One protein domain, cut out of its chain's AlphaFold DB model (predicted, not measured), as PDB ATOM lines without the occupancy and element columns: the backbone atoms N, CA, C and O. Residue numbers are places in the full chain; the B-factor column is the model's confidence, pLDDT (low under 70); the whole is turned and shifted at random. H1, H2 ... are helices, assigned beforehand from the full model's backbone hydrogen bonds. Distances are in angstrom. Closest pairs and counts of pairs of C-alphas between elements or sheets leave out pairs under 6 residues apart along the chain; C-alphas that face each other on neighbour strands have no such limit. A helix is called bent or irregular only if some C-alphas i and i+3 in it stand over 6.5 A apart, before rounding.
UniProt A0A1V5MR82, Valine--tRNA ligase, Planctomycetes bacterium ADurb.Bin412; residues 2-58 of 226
ATOM      1  N   LEU A   2     142.388 100.327 156.552       88.00
ATOM      2  CA  LEU A   2     143.481 100.021 157.493       88.00
ATOM      3  C   LEU A   2     144.007 101.260 158.246       88.00
ATOM      4  O   LEU A   2     144.139 101.197 159.457       88.00
ATOM      5  N   ASP A   3     144.215 102.392 157.563       88.62
ATOM      6  CA  ASP A   3     144.639 103.664 158.189       88.62
ATOM      7  C   ASP A   3     143.692 104.090 159.335       88.62
ATOM      8  O   ASP A   3     144.117 104.275 160.473       88.62
ATOM      9  N   ALA A   4     142.378 104.111 159.076       88.19
ATOM     10  CA  ALA A   4     141.368 104.418 160.091       88.19
ATOM     11  C   ALA A   4     141.425 103.456 161.288       88.19
ATOM     12  O   ALA A   4     141.359 103.896 162.433       88.19
ATOM     13  N   ALA A   5     141.580 102.154 161.032       90.69
ATOM     14  CA  ALA A   5     141.697 101.158 162.093       90.69
ATOM     15  C   ALA A   5     142.948 101.397 162.953       90.69
ATOM     16  O   ALA A   5     142.862 101.344 164.176       90.69
ATOM     17  N   LEU A   6     144.091 101.719 162.338       92.81
ATOM     18  CA  LEU A   6     145.324 102.030 163.064       92.81
ATOM     19  C   LEU A   6     145.154 103.253 163.969       92.81
ATOM     20  O   LEU A   6     145.558 103.190 165.126       92.81
ATOM     21  N   ARG A   7     144.494 104.317 163.490       91.88
ATOM     22  CA  ARG A   7     144.179 105.505 164.307       91.88
ATOM     23  C   ARG A   7     143.311 105.164 165.517       91.88
ATOM     24  O   ARG A   7     143.607 105.619 166.616       91.88
ATOM     25  N   LEU A   8     142.285 104.327 165.337       92.31
ATOM     26  CA  LEU A   8     141.416 103.871 166.433       92.31
ATOM     27  C   LEU A   8     142.157 102.985 167.445       92.31
ATOM     28  O   LEU A   8     141.877 103.050 168.639       92.31
ATOM     29  N   PHE A   9     143.104 102.166 166.982       95.19
ATOM     30  CA  PHE A   9     143.900 101.294 167.847       95.19
ATOM     31  C   PHE A   9     145.083 101.999 168.523       95.19
ATOM     32  O   PHE A   9     145.589 101.486 169.523       95.19
ATOM     33  N   HIS A  10     145.526 103.152 168.017       95.12
ATOM     34  CA  HIS A  10     146.722 103.843 168.505       95.12
ATOM     35  C   HIS A  10     146.723 104.141 170.014       95.12
ATOM     36  O   HIS A  10     147.745 103.870 170.646       95.12
ATOM     37  N   PRO A  11     145.607 104.568 170.641       95.12
ATOM     38  CA  PRO A  11     145.553 104.769 172.092       95.12
ATOM     39  C   PRO A  11     145.822 103.504 172.923       95.12
ATOM     40  O   PRO A  11     146.209 103.607 174.083       95.12
ATOM     41  N   PHE A  12     145.621 102.316 172.346       96.62
ATOM     42  CA  PHE A  12     145.792 101.031 173.033       96.62
ATOM     43  C   PHE A  12     147.125 100.354 172.696       96.62
ATOM     44  O   PHE A  12     147.709  99.681 173.541       96.62
ATOM     45  N   MET A  13     147.605 100.508 171.458       96.06
ATOM     46  CA  MET A  13     148.812  99.841 170.956       96.06
ATOM     47  C   MET A  13     149.715 100.815 170.180       96.06
ATOM     48  O   MET A  13     149.912 100.635 168.971       96.06
ATOM     49  N   PRO A  14     150.282 101.848 170.827       95.00
ATOM     50  CA  PRO A  14     150.918 102.967 170.133       95.00
ATOM     51  C   PRO A  14     152.123 102.545 169.286       95.00
ATOM     52  O   PRO A  14     152.216 102.925 168.126       95.00
ATOM     53  N   PHE A  15     152.999 101.680 169.804       95.88
ATOM     54  CA  PHE A  15     154.205 101.260 169.077       95.88
ATOM     55  C   PHE A  15     153.903 100.379 167.856       95.88
ATOM     56  O   PHE A  15     154.486 100.571 166.792       95.88
ATOM     57  N   ILE A  16     152.972  99.425 167.993       96.44
ATOM     58  CA  ILE A  16     152.598  98.516 166.896       96.44
ATOM     59  C   ILE A  16     151.848  99.291 165.813       96.44
ATOM     60  O   ILE A  16     152.171  99.176 164.633       96.44
ATOM     61  N   SER A  17     150.856 100.089 166.211       96.44
ATOM     62  CA  SER A  17     150.063 100.874 165.264       96.44
ATOM     63  C   SER A  17     150.914 101.911 164.525       96.44
ATOM     64  O   SER A  17     150.750 102.040 163.314       96.44
ATOM     65  N   GLU A  18     151.870 102.569 165.197       95.94
ATOM     66  CA  GLU A  18     152.827 103.487 164.561       95.94
ATOM     67  C   GLU A  18     153.719 102.745 163.556       95.94
ATOM     68  O   GLU A  18     153.820 103.158 162.403       95.94
ATOM     69  N   GLY A  19     154.304 101.603 163.935       95.81
ATOM     70  CA  GLY A  19     155.151 100.816 163.031       95.81
ATOM     71  C   GLY A  19     154.419 100.358 161.762       95.81
ATOM     72  O   GLY A  19     154.945 100.476 160.649       95.81
ATOM     73  N   ILE A  20     153.174  99.888 161.904       94.50
ATOM     74  CA  ILE A  20     152.340  99.499 160.757       94.50
ATOM     75  C   ILE A  20     151.951 100.733 159.935       94.50
ATOM     76  O   ILE A  20     151.989 100.670 158.708       94.50
ATOM     77  N   TYR A  21     151.619 101.859 160.571       93.25
ATOM     78  CA  TYR A  21     151.266 103.098 159.877       93.25
ATOM     79  C   TYR A  21     152.418 103.630 159.019       93.25
ATOM     80  O   TYR A  21     152.197 103.975 157.859       93.25
ATOM     81  N   GLN A  22     153.652 103.618 159.529       93.31
ATOM     82  CA  GLN A  22     154.830 104.026 158.756       93.31
ATOM     83  C   GLN A  22     155.057 103.114 157.544       93.31
ATOM     84  O   GLN A  22     155.280 103.593 156.431       93.31
ATOM     85  N   THR A  23     154.920 101.799 157.731       93.50
ATOM     86  CA  THR A  23     155.028 100.823 156.633       93.50
ATOM     87  C   THR A  23     153.924 101.034 155.591       93.50
ATOM     88  O   THR A  23     154.181 101.028 154.384       93.50
ATOM     89  N   LEU A  24     152.691 101.275 156.047       90.25
ATOM     90  CA  LEU A  24     151.544 101.574 155.193       90.25
ATOM     91  C   LEU A  24     151.768 102.861 154.396       90.25
ATOM     92  O   LEU A  24     151.479 102.888 153.204       90.25
ATOM     93  N   ARG A  25     152.316 103.907 155.024       88.25
ATOM     94  CA  ARG A  25     152.633 105.182 154.373       88.25
ATOM     95  C   ARG A  25     153.669 105.019 153.260       88.25
ATOM     96  O   ARG A  25     153.510 105.624 152.205       88.25
ATOM     97  N   GLN A  26     154.689 104.188 153.474       89.69
ATOM     98  CA  GLN A  26     155.710 103.885 152.464       89.69
ATOM     99  C   GLN A  26     155.155 103.042 151.306       89.69
ATOM    100  O   GLN A  26     155.436 103.323 150.144       89.69
ATOM    101  N   THR A  27     154.355 102.020 151.619       90.12
ATOM    102  CA  THR A  27     153.851 101.051 150.627       90.12
ATOM    103  C   THR A  27     152.678 101.608 149.817       90.12
ATOM    104  O   THR A  27     152.530 101.322 148.631       90.12
ATOM    105  N   CYS A  28     151.828 102.408 150.460       85.88
ATOM    106  CA  CYS A  28     150.627 102.996 149.884       85.88
ATOM    107  C   CYS A  28     150.587 104.498 150.219       85.88
ATOM    108  O   CYS A  28     149.898 104.914 151.158       85.88
ATOM    109  N   PRO A  29     151.331 105.336 149.474       79.38
ATOM    110  CA  PRO A  29     151.358 106.776 149.716       79.38
ATOM    111  C   PRO A  29     150.005 107.432 149.414       79.38
ATOM    112  O   PRO A  29     149.583 108.321 150.152       79.38
ATOM    113  N   ASN A  30     149.290 106.953 148.389       79.62
ATOM    114  CA  ASN A  30     147.905 107.342 148.146       79.62
ATOM    115  C   ASN A  30     146.959 106.409 148.916       79.62
ATOM    116  O   ASN A  30     146.939 105.200 148.675       79.62
ATOM    117  N   ARG A  31     146.206 106.976 149.861       77.50
ATOM    118  CA  ARG A  31     145.284 106.248 150.751       77.50
ATOM    119  C   ARG A  31     143.837 106.707 150.593       77.50
ATOM    120  O   ARG A  31     142.991 106.356 151.416       77.50
ATOM    121  N   ASP A  32     143.567 107.464 149.535       73.75
ATOM    122  CA  ASP A  32     142.233 107.944 149.224       73.75
ATOM    123  C   ASP A  32     141.381 106.781 148.724       73.75
ATOM    124  O   ASP A  32     141.758 106.034 147.820       73.75
ATOM    125  N   LEU A  33     140.224 106.615 149.356       66.00
ATOM    126  CA  LEU A  33     139.215 105.659 148.934       66.00
ATOM    127  C   LEU A  33     138.035 106.440 148.373       66.00
ATOM    128  O   LEU A  33     137.497 107.343 149.024       66.00
ATOM    129  N   GLU A  34     137.644 106.080 147.156       62.34
ATOM    130  CA  GLU A  34     136.482 106.640 146.480       62.34
ATOM    131  C   GLU A  34     135.242 106.512 147.383       62.34
ATOM    132  O   GLU A  34     134.974 105.453 147.953       62.34
ATOM    133  N   GLY A  35     134.536 107.624 147.601       61.38
ATOM    134  CA  GLY A  35     133.356 107.691 148.475       61.38
ATOM    135  C   GLY A  35     133.624 107.758 149.989       61.38
ATOM    136  O   GLY A  35     132.700 108.061 150.738       61.38
ATOM    137  N   VAL A  36     134.857 107.536 150.458       63.91
ATOM    138  CA  VAL A  36     135.227 107.595 151.894       63.91
ATOM    139  C   VAL A  36     135.961 108.897 152.245       63.91
ATOM    140  O   VAL A  36     135.903 109.350 153.386       63.91
ATOM    141  N   GLY A  37     136.610 109.527 151.259       63.00
ATOM    142  CA  GLY A  37     137.396 110.751 151.443       63.00
ATOM    143  C   GLY A  37     138.785 110.498 152.048       63.00
ATOM    144  O   GLY A  37     139.143 109.369 152.393       63.00
ATOM    145  N   ARG A  38     139.590 111.564 152.158       67.56
ATOM    146  CA  ARG A  38     140.959 111.507 152.693       67.56
ATOM    147  C   ARG A  38     140.956 111.692 154.208       67.56
ATOM    148  O   ARG A  38     140.636 112.766 154.710       67.56
ATOM    149  N   LEU A  39     141.397 110.670 154.937       71.75
ATOM    150  CA  LEU A  39     141.852 110.831 156.317       71.75
ATOM    151  C   LEU A  39     143.210 111.527 156.229       71.75
ATOM    152  O   LEU A  39     144.174 110.902 155.797       71.75
ATOM    153  N   GLY A  40     143.252 112.831 156.517       71.94
ATOM    154  CA  GLY A  40     144.414 113.702 156.293       71.94
ATOM    155  C   GLY A  40     145.771 113.038 156.568       71.94
ATOM    156  O   GLY A  40     145.922 112.265 157.520       71.94
ATOM    157  N   ASP A  41     146.748 113.325 155.709       76.56
ATOM    158  CA  ASP A  41     148.086 112.739 155.808       76.56
ATOM    159  C   ASP A  41     148.855 113.354 156.980       76.56
ATOM    160  O   ASP A  41     148.820 114.564 157.193       76.56
ATOM    161  N   SER A  42     149.521 112.502 157.751       84.00
ATOM    162  CA  SER A  42     150.310 112.887 158.919       84.00
ATOM    163  C   SER A  42     151.619 112.115 158.894       84.00
ATOM    164  O   SER A  42     151.634 110.930 158.556       84.00
ATOM    165  N   GLU A  43     152.719 112.774 159.252       87.50
ATOM    166  CA  GLU A  43     154.036 112.136 159.305       87.50
ATOM    167  C   GLU A  43     154.080 111.025 160.358       87.50
ATOM    168  O   GLU A  43     154.606 109.950 160.082       87.50
ATOM    169  N   HIS A  44     153.446 111.247 161.509       91.69
ATOM    170  CA  HIS A  44     153.327 110.276 162.594       91.69
ATOM    171  C   HIS A  44     151.863 109.953 162.886       91.69
ATOM    172  O   HIS A  44     150.987 110.808 162.711       91.69
ATOM    173  N   LEU A  45     151.582 108.731 163.346       91.31
ATOM    174  CA  LEU A  45     150.219 108.333 163.709       91.31
ATOM    175  C   LEU A  45     149.746 109.070 164.967       91.31
ATOM    176  O   LEU A  45     148.586 109.468 165.041       91.31
ATOM    177  N   ILE A  46     150.656 109.328 165.910       92.81
ATOM    178  CA  ILE A  46     150.362 110.056 167.155       92.81
ATOM    179  C   ILE A  46     149.828 111.482 166.933       92.81
ATOM    180  O   ILE A  46     149.042 111.981 167.733       92.81
ATOM    181  N   SER A  47     150.234 112.137 165.843       91.69
ATOM    182  CA  SER A  47     149.789 113.486 165.467       91.69
ATOM    183  C   SER A  47     148.625 113.478 164.475       91.69
ATOM    184  O   SER A  47     148.182 114.534 164.024       91.69
ATOM    185  N   ALA A  48     148.152 112.296 164.082       89.62
ATOM    186  CA  ALA A  48     147.162 112.156 163.036       89.62
ATOM    187  C   ALA A  48     145.754 112.487 163.560       89.62
ATOM    188  O   ALA A  48     145.371 112.099 164.662       89.62
ATOM    189  N   ALA A  49     144.953 113.184 162.748       87.94
ATOM    190  CA  ALA A  49     143.580 113.525 163.113       87.94
ATOM    191  C   ALA A  49     142.729 112.272 163.383       87.94
ATOM    192  O   ALA A  49     142.853 111.261 162.681       87.94
ATOM    193  N   TRP A  50     141.834 112.358 164.367       87.75
ATOM    194  CA  TRP A  50     140.912 111.273 164.684       87.75
ATOM    195  C   TRP A  50     139.978 110.980 163.496       87.75
ATOM    196  O   TRP A  50     139.494 111.923 162.863       87.75
ATOM    197  N   PRO A  51     139.715 109.703 163.158       86.06
ATOM    198  CA  PRO A  51     138.875 109.372 162.017       86.06
ATOM    199  C   PRO A  51     137.416 109.755 162.283       86.06
ATOM    200  O   PRO A  51     136.794 109.268 163.225       86.06
ATOM    201  N   VAL A  52     136.859 110.590 161.406       81.88
ATOM    202  CA  VAL A  52     135.423 110.890 161.340       81.88
ATOM    203  C   VAL A  52     134.905 110.286 160.044       81.88
ATOM    204  O   VAL A  52     135.293 110.716 158.959       81.88
ATOM    205  N   LEU A  53     134.092 109.236 160.153       77.12
ATOM    206  CA  LEU A  53     133.571 108.519 158.992       77.12
ATOM    207  C   LEU A  53     132.205 109.089 158.578       77.12
ATOM    208  O   LEU A  53     131.369 109.321 159.452       77.12
ATOM    209  N   PRO A  54     131.955 109.289 157.272       81.38
ATOM    210  CA  PRO A  54     130.651 109.727 156.786       81.38
ATOM    211  C   PRO A  54     129.542 108.722 157.120       81.38
ATOM    212  O   PRO A  54     129.692 107.527 156.860       81.38
ATOM    213  N   GLU A  55     128.387 109.207 157.588       82.88
ATOM    214  CA  GLU A  55     127.193 108.367 157.802       82.88
ATOM    215  C   GLU A  55     126.720 107.679 156.513       82.88
ATOM    216  O   GLU A  55     126.172 106.583 156.564       82.88
ATOM    217  N   ALA A  56     127.010 108.270 155.349       84.06
ATOM    218  CA  ALA A  56     126.711 107.698 154.037       84.06
ATOM    219  C   ALA A  56     127.372 106.327 153.783       84.06
ATOM    220  O   ALA A  56     126.952 105.605 152.880       84.06
ATOM    221  N   LEU A  57     128.397 105.953 154.561       82.69
ATOM    222  CA  LEU A  57     129.027 104.633 154.482       82.69
ATOM    223  C   LEU A  57     128.232 103.541 155.214       82.69
ATOM    224  O   LEU A  57     128.497 102.356 155.007       82.69
ATOM    225  N   VAL A  58     127.266 103.911 156.061       88.19
ATOM    226  CA  VAL A  58     126.405 102.958 156.767       88.19
ATOM    227  C   VAL A  58     125.330 102.459 155.804       88.19
ATOM    228  O   VAL A  58     124.444 103.204 155.394       88.19
TER     229      VAL A  58
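This is residues 2 to 58 of the 226 residues of the protein "Valine--tRNA ligase" of Planctomycetes bacterium ADurb.Bin412 (UniProt A0A1V5MR82). Little of this domain is regular structure: a short helical hairpin, H1 and H2 side by side, and a long irregular stretch that loops away from the end of H2, folds back over one face of the hairpin at residues 39 to 50, and runs out again to residue 58. The printed part has 57 residues, with two named helices in the order H1, H2 and no named strand; the class is all helix, with 22 residues in named elements. It is compact, with a radius of gyration of the C-alphas of 11.2 A and spans of 32 by 23 by 15 A.

H1, residues 2 to 9, and H2, residues 14 to 27, form a helical hairpin with a tight link. They touch, closest at the C-alphas of Leu 6 and Ser 17, 5.4 A apart. They run opposite ways at a shallow tilt of 12 degrees. In both helices every O i to N i+4 pair is within hydrogen-bond range.

H1 begins at C-alpha 2 (143.481, 100.021, 157.493) and is 10.4 A long. H2, 19.8 A long, ends at C-alpha 27 (153.851, 101.051, 150.627).

The farthest C-alphas, of Phe 15 and Ala 56, are 32.0 A apart. The printed part has no cut. Residues 33 to 38 have pLDDT under 70.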